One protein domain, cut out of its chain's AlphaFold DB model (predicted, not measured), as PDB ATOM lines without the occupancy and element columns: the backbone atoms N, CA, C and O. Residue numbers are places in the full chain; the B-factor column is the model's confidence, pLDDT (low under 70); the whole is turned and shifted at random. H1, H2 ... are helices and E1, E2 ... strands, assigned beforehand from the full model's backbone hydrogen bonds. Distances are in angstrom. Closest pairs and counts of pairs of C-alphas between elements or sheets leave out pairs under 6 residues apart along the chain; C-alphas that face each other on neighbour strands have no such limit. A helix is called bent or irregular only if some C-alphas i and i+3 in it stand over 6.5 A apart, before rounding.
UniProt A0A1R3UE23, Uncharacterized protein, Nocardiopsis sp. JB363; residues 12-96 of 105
ATOM      1  N   VAL A  12     113.690 -39.173  34.375       91.00
ATOM      2  CA  VAL A  12     114.266 -39.112  33.033       91.00
ATOM      3  C   VAL A  12     114.012 -40.437  32.324       91.00
ATOM      4  O   VAL A  12     114.469 -41.497  32.753       91.00
ATOM      5  N   VAL A  13     113.281 -40.375  31.219       91.94
ATOM      6  CA  VAL A  13     112.975 -41.514  30.361       91.94
ATOM      7  C   VAL A  13     113.824 -41.422  29.104       91.94
ATOM      8  O   VAL A  13     113.693 -40.482  28.321       91.94
ATOM      9  N   VAL A  14     114.695 -42.406  28.911       90.94
ATOM     10  CA  VAL A  14     115.597 -42.492  27.761       90.94
ATOM     11  C   VAL A  14     114.970 -43.422  26.734       90.94
ATOM     12  O   VAL A  14     114.818 -44.612  26.998       90.94
ATOM     13  N   LEU A  15     114.589 -42.897  25.571       90.00
ATOM     14  CA  LEU A  15     114.062 -43.715  24.481       90.00
ATOM     15  C   LEU A  15     115.201 -44.381  23.726       90.00
ATOM     16  O   LEU A  15     116.180 -43.726  23.353       90.00
ATOM     17  N   HIS A  16     115.033 -45.669  23.463       87.44
ATOM     18  CA  HIS A  16     116.056 -46.527  22.892       87.44
ATOM     19  C   HIS A  16     115.410 -47.608  22.027       87.44
ATOM     20  O   HIS A  16     114.342 -48.088  22.389       87.44
ATOM     21  N   SER A  17     116.014 -48.002  20.904       80.94
ATOM     22  CA  SER A  17     115.429 -49.064  20.076       80.94
ATOM     23  C   SER A  17     116.394 -50.191  19.734       80.94
ATOM     24  O   SER A  17     116.116 -51.345  20.056       80.94
ATOM     25  N   SER A  18     117.519 -49.897  19.075       71.88
ATOM     26  CA  SER A  18     118.306 -50.964  18.429       71.88
ATOM     27  C   SER A  18     119.818 -50.873  18.595       71.88
ATOM     28  O   SER A  18     120.509 -51.876  18.397       71.88
ATOM     29  N   ARG A  19     120.357 -49.708  18.966       68.19
ATOM     30  CA  ARG A  19     121.806 -49.537  19.137       68.19
ATOM     31  C   ARG A  19     122.258 -49.961  20.536       68.19
ATOM     32  O   ARG A  19     121.435 -50.073  21.426       68.19
ATOM     33  N   PRO A  20     123.535 -50.239  20.801       68.50
ATOM     34  CA  PRO A  20     124.029 -50.295  22.175       68.50
ATOM     35  C   PRO A  20     123.859 -48.932  22.859       68.50
ATOM     36  O   PRO A  20     123.834 -47.897  22.191       68.50
ATOM     37  N   LEU A  21     123.707 -48.919  24.183       71.00
ATOM     38  CA  LEU A  21     123.717 -47.666  24.931       71.00
ATOM     39  C   LEU A  21     125.164 -47.340  25.320       71.00
ATOM     40  O   LEU A  21     125.690 -47.892  26.282       71.00
ATOM     41  N   ASP A  22     125.794 -46.438  24.571       71.00
ATOM     42  CA  ASP A  22     127.171 -45.976  24.819       71.00
ATOM     43  C   ASP A  22     127.258 -44.835  25.854       71.00
ATOM     44  O   ASP A  22     128.343 -44.377  26.214       71.00
ATOM     45  N   THR A  23     126.115 -44.348  26.347       74.56
ATOM     46  CA  THR A  23     126.044 -43.252  27.320       74.56
ATOM     47  C   THR A  23     125.934 -43.778  28.749       74.56
ATOM     48  O   THR A  23     125.011 -44.521  29.083       74.56
ATOM     49  N   ASP A  24     126.828 -43.316  29.625       77.75
ATOM     50  CA  ASP A  24     126.737 -43.551  31.066       77.75
ATOM     51  C   ASP A  24     125.629 -42.680  31.685       77.75
ATOM     52  O   ASP A  24     125.849 -41.537  32.094       77.75
ATOM     53  N   LEU A  25     124.419 -43.237  31.757       80.06
ATOM     54  CA  LEU A  25     123.244 -42.557  32.308       80.06
ATOM     55  C   LEU A  25     123.420 -42.151  33.773       80.06
ATOM     56  O   LEU A  25     122.883 -41.120  34.179       80.06
ATOM     57  N   ALA A  26     124.181 -42.923  34.555       75.12
ATOM     58  CA  ALA A  26     124.440 -42.609  35.956       75.12
ATOM     59  C   ALA A  26     125.330 -41.364  36.090       75.12
ATOM     60  O   ALA A  26     125.150 -40.575  37.017       75.12
ATOM     61  N   ARG A  27     126.252 -41.142  35.145       79.69
ATOM     62  CA  ARG A  27     127.028 -39.895  35.058       79.69
ATOM     63  C   ARG A  27     126.243 -38.726  34.485       79.69
ATOM     64  O   ARG A  27     126.447 -37.603  34.939       79.69
ATOM     65  N   THR A  28     125.400 -38.957  33.483       81.25
ATOM     66  CA  THR A  28     124.624 -37.883  32.843       81.25
ATOM     67  C   THR A  28     123.530 -37.355  33.767       81.25
ATOM     68  O   THR A  28     123.264 -36.154  33.790       81.25
ATOM     69  N   TYR A  29     122.925 -38.235  34.565       82.31
ATOM     70  CA  TYR A  29     121.785 -37.917  35.416       82.31
ATOM     71  C   TYR A  29     121.975 -38.433  36.856       82.31
ATOM     72  O   TYR A  29     121.160 -39.219  37.340       82.31
ATOM     73  N   PRO A  30     123.015 -37.977  37.579       77.19
ATOM     74  CA  PRO A  30     123.403 -38.546  38.875       77.19
ATOM     75  C   PRO A  30     122.361 -38.338  39.982       77.19
ATOM     76  O   PRO A  30     122.324 -39.091  40.951       77.19
ATOM     77  N   GLU A  31     121.510 -37.323  39.840       82.75
ATOM     78  CA  GLU A  31     120.485 -36.954  40.821       82.75
ATOM     79  C   GLU A  31     119.067 -37.299  40.352       82.75
ATOM     80  O   GLU A  31     118.108 -37.012  41.060       82.75
ATOM     81  N   HIS A  32     118.898 -37.945  39.193       83.50
ATOM     82  CA  HIS A  32     117.579 -38.250  38.636       83.50
ATOM     83  C   HIS A  32     117.291 -39.745  38.625       83.50
ATOM     84  O   HIS A  32     118.185 -40.585  38.544       83.50
ATOM     85  N   ARG A  33     116.002 -40.079  38.660       85.75
ATOM     86  CA  ARG A  33     115.564 -41.441  38.391       85.75
ATOM     87  C   ARG A  33     115.608 -41.635  36.883       85.75
ATOM     88  O   ARG A  33     114.864 -40.957  36.182       85.75
ATOM     89  N   VAL A  34     116.434 -42.555  36.395       88.12
ATOM     90  CA  VAL A  34     116.544 -42.833  34.958       88.12
ATOM     91  C   VAL A  34     115.897 -44.169  34.625       88.12
ATOM     92  O   VAL A  34     116.113 -45.159  35.314       88.12
ATOM     93  N   THR A  35     115.097 -44.212  33.566       90.38
ATOM     94  CA  THR A  35     114.525 -45.453  33.032       90.38
ATOM     95  C   THR A  35     114.687 -45.466  31.526       90.38
ATOM     96  O   THR A  35     114.359 -44.486  30.861       90.38
ATOM     97  N   VAL A  36     115.177 -46.573  30.980       89.62
ATOM     98  CA  VAL A  36     115.232 -46.769  29.535       89.62
ATOM     99  C   VAL A  36     113.917 -47.386  29.080       89.62
ATOM    100  O   VAL A  36     113.478 -48.401  29.620       89.62
ATOM    101  N   LEU A  37     113.279 -46.755  28.099       91.19
ATOM    102  CA  LEU A  37     112.084 -47.262  27.443       91.19
ATOM    103  C   LEU A  37     112.479 -47.767  26.057       91.19
ATOM    104  O   LEU A  37     112.971 -46.995  25.234       91.19
ATOM    105  N   THR A  38     112.288 -49.064  25.822       90.38
ATOM    106  CA  THR A  38     112.705 -49.732  24.587       90.38
ATOM    107  C   THR A  38     111.608 -50.601  23.991       90.38
ATOM    108  O   THR A  38     110.746 -51.108  24.702       90.38
ATOM    109  N   ASP A  39     111.625 -50.766  22.673       86.62
ATOM    110  CA  ASP A  39     110.771 -51.685  21.917       86.62
ATOM    111  C   ASP A  39     111.535 -52.933  21.450       86.62
ATOM    112  O   ASP A  39     110.973 -53.798  20.777       86.62
ATOM    113  N   GLY A  40     112.814 -53.021  21.817       76.81
ATOM    114  CA  GLY A  40     113.739 -54.072  21.431       76.81
ATOM    115  C   GLY A  40     114.164 -54.979  22.592       76.81
ATOM    116  O   GLY A  40     113.585 -54.939  23.688       76.81
ATOM    117  N   PRO A  41     115.173 -55.841  22.354       68.25
ATOM    118  CA  PRO A  41     115.799 -56.629  23.410       68.25
ATOM    119  C   PRO A  41     116.371 -55.718  24.511       68.25
ATOM    120  O   PRO A  41     116.657 -54.548  24.253       68.25
ATOM    121  N   PRO A  42     116.552 -56.236  25.741       66.00
ATOM    122  CA  PRO A  42     117.104 -55.453  26.840       66.00
ATOM    123  C   PRO A  42     118.434 -54.817  26.434       66.00
ATOM    124  O   PRO A  42     119.282 -55.463  25.814       66.00
ATOM    125  N   VAL A  43     118.577 -53.539  26.783       66.56
ATOM    126  CA  VAL A  43     119.721 -52.700  26.428       66.56
ATOM    127  C   VAL A  43     121.017 -53.394  26.825       66.56
ATOM    128  O   VAL A  43     121.227 -53.723  27.993       66.56
ATOM    129  N   VAL A  44     121.902 -53.593  25.850       64.25
ATOM    130  CA  VAL A  44     123.275 -54.007  26.127       64.25
ATOM    131  C   VAL A  44     124.014 -52.777  26.639       64.25
ATOM    132  O   VAL A  44     124.250 -51.829  25.890       64.25
ATOM    133  N   VAL A  45     124.326 -52.787  27.932       65.94
ATOM    134  CA  VAL A  45     125.238 -51.826  28.552       65.94
ATOM    135  C   VAL A  45     126.676 -52.322  28.426       65.94
ATOM    136  O   VAL A  45     126.916 -53.530  28.431       65.94
ATOM    137  N   GLY A  46     127.632 -51.398  28.301       62.00
ATOM    138  CA  GLY A  46     129.056 -51.738  28.365       62.00
ATOM    139  C   GLY A  46     129.423 -52.413  29.696       62.00
ATOM    140  O   GLY A  46     128.776 -52.156  30.709       62.00
ATOM    141  N   GLU A  47     130.462 -53.257  29.697       57.66
ATOM    142  CA  GLU A  47     130.882 -54.088  30.849       57.66
ATOM    143  C   GLU A  47     131.111 -53.309  32.162       57.66
ATOM    144  O   GLU A  47     130.956 -53.880  33.239       57.66
ATOM    145  N   ASP A  48     131.416 -52.011  32.084       61.34
ATOM    146  CA  ASP A  48     131.697 -51.141  33.236       61.34
ATOM    147  C   ASP A  48     130.513 -50.250  33.666       61.34
ATOM    148  O   ASP A  48     130.666 -49.388  34.535       61.34
ATOM    149  N   LEU A  49     129.332 -50.420  33.064       66.88
ATOM    150  CA  LEU A  49     128.155 -49.598  33.350       66.88
ATOM    151  C   LEU A  49     127.128 -50.357  34.192       66.88
ATOM    152  O   LEU A  49     126.792 -51.511  33.928       66.88
ATOM    153  N   SER A  50     126.568 -49.673  35.193       67.19
ATOM    154  CA  SER A  50     125.410 -50.189  35.923       67.19
ATOM    155  C   SER A  50     124.222 -50.332  34.965       67.19
ATOM    156  O   SER A  50     123.893 -49.363  34.275       67.19
ATOM    157  N   PRO A  51     123.549 -51.495  34.921       68.50
ATOM    158  CA  PRO A  51     122.390 -51.675  34.061       68.50
ATOM    159  C   PRO A  51     121.271 -50.715  34.499       68.50
ATOM    160  O   PRO A  51     120.883 -50.739  35.672       68.50
ATOM    161  N   PRO A  52     120.756 -49.855  33.601       77.38
ATOM    162  CA  PRO A  52     119.690 -48.927  33.936       77.38
ATOM    163  C   PRO A  52     118.361 -49.664  34.096       77.38
ATOM    164  O   PRO A  52     118.159 -50.749  33.540       77.38
ATOM    165  N   ASP A  53     117.415 -49.036  34.798       85.12
ATOM    166  CA  ASP A  53     116.049 -49.546  34.890       85.12
ATOM    167  C   ASP A  53     115.434 -49.697  33.488       85.12
ATOM    168  O   ASP A  53     115.164 -48.731  32.779       85.12
ATOM    169  N   THR A  54     115.286 -50.968  33.119       86.94
ATOM    170  CA  THR A  54     114.759 -51.568  31.889       86.94
ATOM    171  C   THR A  54     113.237 -51.593  31.710       86.94
ATOM    172  O   THR A  54     112.628 -52.439  32.365       86.94
ATOM    173  N   VAL A  55     112.584 -50.811  30.845       90.19
ATOM    174  CA  VAL A  55     111.180 -51.083  30.470       90.19
ATOM    175  C   VAL A  55     111.061 -51.374  28.977       90.19
ATOM    176  O   VAL A  55     111.254 -50.494  28.145       90.19
ATOM    177  N   SER A  56     110.722 -52.623  28.648       89.62
ATOM    178  CA  SER A  56     110.492 -53.069  27.269       89.62
ATOM    179  C   SER A  56     108.994 -53.157  26.974       89.62
ATOM    180  O   SER A  56     108.262 -53.829  27.703       89.62
ATOM    181  N   MET A  57     108.534 -52.452  25.939       91.94
ATOM    182  CA  MET A  57     107.146 -52.457  25.466       91.94
ATOM    183  C   MET A  57     107.050 -51.897  24.036       91.94
ATOM    184  O   MET A  57     107.909 -51.111  23.627       91.94
ATOM    185  N   PRO A  58     106.010 -52.250  23.257       90.31
ATOM    186  CA  PRO A  58     105.856 -51.734  21.899       90.31
ATOM    187  C   PRO A  58     105.719 -50.206  21.882       90.31
ATOM    188  O   PRO A  58     105.078 -49.620  22.756       90.31
ATOM    189  N   ARG A  59     106.255 -49.558  20.835       88.38
ATOM    190  CA  ARG A  59     106.234 -48.086  20.681       88.38
ATOM    191  C   ARG A  59     104.839 -47.472  20.807       88.38
ATOM    192  O   ARG A  59     104.701 -46.359  21.303       88.38
ATOM    193  N   SER A  60     103.801 -48.201  20.395       89.62
ATOM    194  CA  SER A  60     102.405 -47.767  20.511       89.62
ATOM    195  C   SER A  60     101.948 -47.532  21.954       89.62
ATOM    196  O   SER A  60     101.024 -46.760  22.166       89.62
ATOM    197  N   GLU A  61     102.581 -48.174  22.939       93.31
ATOM    198  CA  GLU A  61     102.241 -48.044  24.363       93.31
ATOM    199  C   GLU A  61     103.079 -46.979  25.088       93.31
ATOM    200  O   GLU A  61     102.757 -46.590  26.213       93.31
ATOM    201  N   TRP A  62     104.135 -46.457  24.452       93.88
ATOM    202  CA  TRP A  62     105.070 -45.526  25.092       93.88
ATOM    203  C   TRP A  62     104.380 -44.260  25.584       93.88
ATOM    204  O   TRP A  62     104.653 -43.792  26.687       93.88
ATOM    205  N   HIS A  63     103.455 -43.725  24.791       93.50
ATOM    206  CA  HIS A  63     102.697 -42.538  25.159       93.50
ATOM    207  C   HIS A  63     101.886 -42.744  26.446       93.50
ATOM    208  O   HIS A  63     101.970 -41.935  27.370       93.50
ATOM    209  N   ASP A  64     101.138 -43.845  26.539       93.94
ATOM    210  CA  ASP A  64     100.310 -44.139  27.711       93.94
ATOM    211  C   ASP A  64     101.163 -44.380  28.958       93.94
ATOM    212  O   ASP A  64     100.825 -43.920  30.056       93.94
ATOM    213  N   GLN A  65     102.304 -45.047  28.785       94.19
ATOM    214  CA  GLN A  65     103.258 -45.269  29.860       94.19
ATOM    215  C   GLN A  65     103.866 -43.953  30.366       94.19
ATOM    216  O   GLN A  65     103.900 -43.712  31.576       94.19
ATOM    217  N   LEU A  66     104.291 -43.074  29.458       93.25
ATOM    218  CA  LEU A  66     104.816 -41.754  29.801       93.25
ATOM    219  C   LEU A  66     103.762 -40.892  30.505       93.25
ATOM    220  O   LEU A  66     104.050 -40.289  31.537       93.25
ATOM    221  N   ALA A  67     102.522 -40.893  30.013       92.31
ATOM    222  CA  ALA A  67     101.415 -40.186  30.647       92.31
ATOM    223  C   ALA A  67     101.127 -40.718  32.061       92.31
ATOM    224  O   ALA A  67     100.792 -39.955  32.970       92.31
ATOM    225  N   ARG A  68     101.275 -42.030  32.284       92.31
ATOM    226  CA  ARG A  68     101.156 -42.633  33.617       92.31
ATOM    227  C   ARG A  68     102.263 -42.161  34.556       92.31
ATOM    228  O   ARG A  68     101.956 -41.860  35.708       92.31
ATOM    229  N   TRP A  69     103.509 -42.091  34.095       92.38
ATOM    230  CA  TRP A  69     104.611 -41.571  34.909       92.38
ATOM    231  C   TRP A  69     104.461 -40.078  35.200       92.38
ATOM    232  O   TRP A  69     104.624 -39.683  36.349       92.38
ATOM    233  N   ALA A  70     104.032 -39.281  34.219       89.94
ATOM    234  CA  ALA A  70     103.818 -37.842  34.381       89.94
ATOM    235  C   ALA A  70     102.731 -37.505  35.420       89.94
ATOM    236  O   ALA A  70     102.748 -36.441  36.029       89.94
ATOM    237  N   ARG A  71     101.786 -38.424  35.674       89.06
ATOM    238  CA  ARG A  71     100.812 -38.296  36.778       89.06
ATOM    239  C   ARG A  71     101.428 -38.522  38.160       89.06
ATOM    240  O   ARG A  71     100.833 -38.106  39.150       89.06
ATOM    241  N   GLY A  72     102.549 -39.236  38.235       86.06
ATOM    242  CA  GLY A  72     103.261 -39.538  39.476       86.06
ATOM    243  C   GLY A  72     104.326 -38.508  39.853       86.06
ATOM    244  O   GLY A  72     104.822 -38.564  40.973       86.06
ATOM    245  N   GLY A  73     104.677 -37.594  38.944       87.81
ATOM    246  CA  GLY A  73     105.691 -36.567  39.165       87.81
ATOM    247  C   GLY A  73     106.253 -36.000  37.856       87.81
ATOM    248  O   GLY A  73     105.803 -36.387  36.774       87.81
ATOM    249  N   PRO A  74     107.235 -35.085  37.938       89.62
ATOM    250  CA  PRO A  74     107.887 -34.514  36.765       89.62
ATOM    251  C   PRO A  74     108.583 -35.597  35.929       89.62
ATOM    252  O   PRO A  74     109.350 -36.405  36.452       89.62
ATOM    253  N   VAL A  75     108.324 -35.589  34.619       91.00
ATOM    254  CA  VAL A  75     108.930 -36.506  33.644       91.00
ATOM    255  C   VAL A  75     109.659 -35.708  32.580       91.00
ATOM    256  O   VAL A  75     109.124 -34.745  32.032       91.00
ATOM    257  N   GLU A  76     110.858 -36.159  32.244       91.00
ATOM    258  CA  GLU A  76     111.612 -35.679  31.099       91.00
ATOM    259  C   GLU A  76     111.855 -36.832  30.129       91.00
ATOM    260  O   GLU A  76     112.173 -37.940  30.545       91.00
ATOM    261  N   VAL A  77     111.700 -36.582  28.829       91.31
ATOM    262  CA  VAL A  77     111.904 -37.601  27.790       91.31
ATOM    263  C   VAL A  77     113.083 -37.197  26.923       91.31
ATOM    264  O   VAL A  77     113.074 -36.115  26.332       91.31
ATOM    265  N   VAL A  78     114.096 -38.049  26.848       90.81
ATOM    266  CA  VAL A  78     115.323 -37.823  26.077       90.81
ATOM    267  C   VAL A  78     115.620 -39.035  25.209       90.81
ATOM    268  O   VAL A  78     115.071 -40.115  25.404       90.81
ATOM    269  N   THR A  79     116.492 -38.871  24.223       89.19
ATOM    270  CA  THR A  79     117.005 -39.998  23.450       89.19
ATOM    271  C   THR A  79     118.414 -39.695  22.972       89.19
ATOM    272  O   THR A  79     118.712 -38.552  22.634       89.19
ATOM    273  N   PHE A  80     119.245 -40.732  22.950       84.44
ATOM    274  CA  PHE A  80     120.575 -40.738  22.335       84.44
ATOM    275  C   PHE A  80     120.596 -41.614  21.072       84.44
ATOM    276  O   PHE A  80     121.640 -41.804  20.458       84.44
ATOM    277  N   ASP A  81     119.440 -42.174  20.699       82.75
ATOM    278  CA  ASP A  81     119.266 -43.025  19.532       82.75
ATOM    279  C   ASP A  81     118.641 -42.188  18.407       82.75
ATOM    280  O   ASP A  81     117.530 -41.664  18.540       82.75
ATOM    281  N   GLU A  82     119.367 -42.041  17.298       83.06
ATOM    282  CA  GLU A  82     118.930 -41.272  16.127       83.06
ATOM    283  C   GLU A  82     117.596 -41.795  15.568       83.06
ATOM    284  O   GLU A  82     116.762 -41.004  15.124       83.06
ATOM    285  N   ASP A  83     117.346 -43.105  15.675       84.31
ATOM    286  CA  ASP A  83     116.108 -43.752  15.227       84.31
ATOM    287  C   ASP A  83     114.897 -43.416  16.121       84.31
ATOM    288  O   ASP A  83     113.738 -43.615  15.739       84.31
ATOM    289  N   CYS A  84     115.150 -42.878  17.316       87.25
ATOM    290  CA  CYS A  84     114.137 -42.468  18.283       87.25
ATOM    291  C   CYS A  84     113.929 -40.951  18.330       87.25
ATOM    292  O   CYS A  84     113.034 -40.500  19.043       87.25
ATOM    293  N   VAL A  85     114.698 -40.155  17.578       88.69
ATOM    294  CA  VAL A  85     114.636 -38.684  17.615       88.69
ATOM    295  C   VAL A  85     113.239 -38.155  17.296       88.69
ATOM    296  O   VAL A  85     112.683 -37.391  18.084       88.69
ATOM    297  N   GLN A  86     112.655 -38.593  16.179       89.56
ATOM    298  CA  GLN A  86     111.320 -38.153  15.776       89.56
ATOM    299  C   GLN A  86     110.264 -38.563  16.812       89.56
ATOM    300  O   GLN A  86     109.484 -37.730  17.269       89.56
ATOM    301  N   THR A  87     110.288 -39.829  17.235       90.44
ATOM    302  CA  THR A  87     109.385 -40.363  18.263       90.44
ATOM    303  C   THR A  87     109.512 -39.589  19.579       90.44
ATOM    304  O   THR A  87     108.517 -39.321  20.245       90.44
ATOM    305  N   CYS A  88     110.730 -39.191  19.958       91.38
ATOM    306  CA  CYS A  88     110.988 -38.388  21.149       91.38
ATOM    307  C   CYS A  88     110.329 -37.011  21.052       91.38
ATOM    308  O   CYS A  88     109.634 -36.605  21.982       91.38
ATOM    309  N   ASP A  89     110.497 -36.311  19.928       90.62
ATOM    310  CA  ASP A  89     109.874 -35.002  19.714       90.62
ATOM    311  C   ASP A  89     108.334 -35.098  19.734       90.62
ATOM    312  O   ASP A  89     107.676 -34.281  20.382       90.62
ATOM    313  N   GLU A  90     107.757 -36.134  19.115       91.81
ATOM    314  CA  GLU A  90     106.310 -36.400  19.129       91.81
ATOM    315  C   GLU A  90     105.780 -36.661  20.548       91.81
ATOM    316  O   GLU A  90     104.786 -36.062  20.969       91.81
ATOM    317  N   LEU A  91     106.463 -37.511  21.321       92.25
ATOM    318  CA  LEU A  91     106.068 -37.844  22.691       92.25
ATOM    319  C   LEU A  91     106.218 -36.655  23.642       92.25
ATOM    320  O   LEU A  91     105.346 -36.420  24.478       92.25
ATOM    321  N   ARG A  92     107.286 -35.863  23.496       92.19
ATOM    322  CA  ARG A  92     107.466 -34.622  24.261       92.19
ATOM    323  C   ARG A  92     106.343 -33.634  23.975       92.19
ATOM    324  O   ARG A  92     105.746 -33.122  24.920       92.19
ATOM    325  N   ALA A  93     106.011 -33.422  22.703       90.25
ATOM    326  CA  ALA A  93     104.911 -32.547  22.314       90.25
ATOM    327  C   ALA A  93     103.567 -33.025  22.890       90.25
ATOM    328  O   ALA A  93     102.807 -32.214  23.420       90.25
ATOM    329  N   ALA A  94     103.296 -34.333  22.854       89.88
ATOM    330  CA  ALA A  94     102.076 -34.920  23.410       89.88
ATOM    331  C   ALA A  94     101.952 -34.727  24.934       89.88
ATOM    332  O   ALA A  94     100.855 -34.520  25.450       89.88
ATOM    333  N   LEU A  95     103.079 -34.728  25.650       87.62
ATOM    334  CA  LEU A  95     103.147 -34.459  27.090       87.62
ATOM    335  C   LEU A  95     103.158 -32.959  27.435       87.62
ATOM    336  O   LEU A  95     103.192 -32.604  28.612       87.62
ATOM    337  N   GLY A  96     103.159 -32.070  26.436       87.75
ATOM    338  CA  GLY A  96     103.325 -30.630  26.647       87.75
ATOM    339  C   GLY A  96     104.730 -30.237  27.118       87.75
ATOM    340  O   GLY A  96     104.919 -29.140  27.644       87.75
TER     341      GLY A  96
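What this domain is: This is residues 12 to 96 of the 105 residues of an uncharacterized protein of Nocardiopsis sp. JB363 (UniProt A0A1R3UE23). Picture a slab of four parallel strands, strongly twisted, with two helices, H2 and H3, packed over one face and set at a steep angle to each other. The short helix H1 only grazes the sheet, and a long loop, residues 39 to 52, makes a wide detour between E2 and E3. The printed part has 85 residues, with three named helices and four named strands in the order E1 H1 E2 E3 H2 E4 H3; the sheet runs E3 E2 E1 E4, and the class is mixed, helices and strands. The whole is compact, with a radius of gyration of the C-alphas of 12.2 A and spans of 35 by 26 by 18 A.

Where its parts are: Begin at C-alpha 12, at (114.266, -39.112, 33.033), where strand E1 starts; it holds residues 12 to 16 and is 12.7 A long. Further along the chain look for the other strands: E2, residues 33 to 38, 16.4 A, then E3, residues 53 to 56, 10.1 A, and E4, residues 75 to 79, 13.5 A. H1 is residues 25 to 28, 4.9 A. Find C-alpha 59 at (106.234, -48.086, 20.681); from there H2 runs to residue 70, 17.3 A. H3, residues 82 to 94, is 19.4 A long and ends with C-alpha 94 at (102.076, -34.920, 23.410). H2 and H3 are irregular: C-alphas 60 and 63 are 7.0 A apart, and C-alphas 83 and 86 are 7.4 A apart.

How they stand to each other: Start between the inner strands E2 and E1, parallel at 22 degrees, where N 14 and O 35 are 2.9 A apart, within hydrogen-bond range. Edge strand E3 is parallel to E2 at 25 degrees, with N 36 and O 53 at 2.8 A; edge strand E4 is parallel to E1 at 30 degrees, with N 13 and O 76 at 2.8 A. H2 and H3 are on the same face, giving two layers, helices on one face of a sheet. H3 lies over E4 at a height over the sheet of 8.0 A and runs along the strands, at 11 degrees to E4 on the local plane; their closest C-alphas, Val 77 and Arg 92, are 6.4 A apart. H2, also at a height of 8.0 A, runs along the strands over E2, with 4 of its C-alphas falling on E2 and 2 on E1, only just too few to lie over E1 as well; the closest C-alphas of H2 and E2 are those of Leu 37 and Trp 62, 7.6 A. H2 and H3 are close but not clearly touching, His 63 and Leu 91 having the closest C-alphas at 6.3 A, with a steep tilt of 49 degrees, the same way. E1, H1, E2 form a strand-helix-strand unit, parallel neighbour strands with a helix between, and E3, H2, E4 a split one, with E2 and E1 between its strands; both crossovers are right-handed. O i to N i+4 pairs are within range for 6 of 8 in H2 and 7 of 9 in H3; H1 is too short for such a pair.

The domain as a whole: Look to Glu 47 and Gly 96 for the two C-alphas farthest apart, 36.4 A. The printed part has no cut, and E2 to E3 is the long link, 14 residues. The mean pLDDT of the printed part is 83.8, with residues 19 to 20 and 41 to 51 under 70.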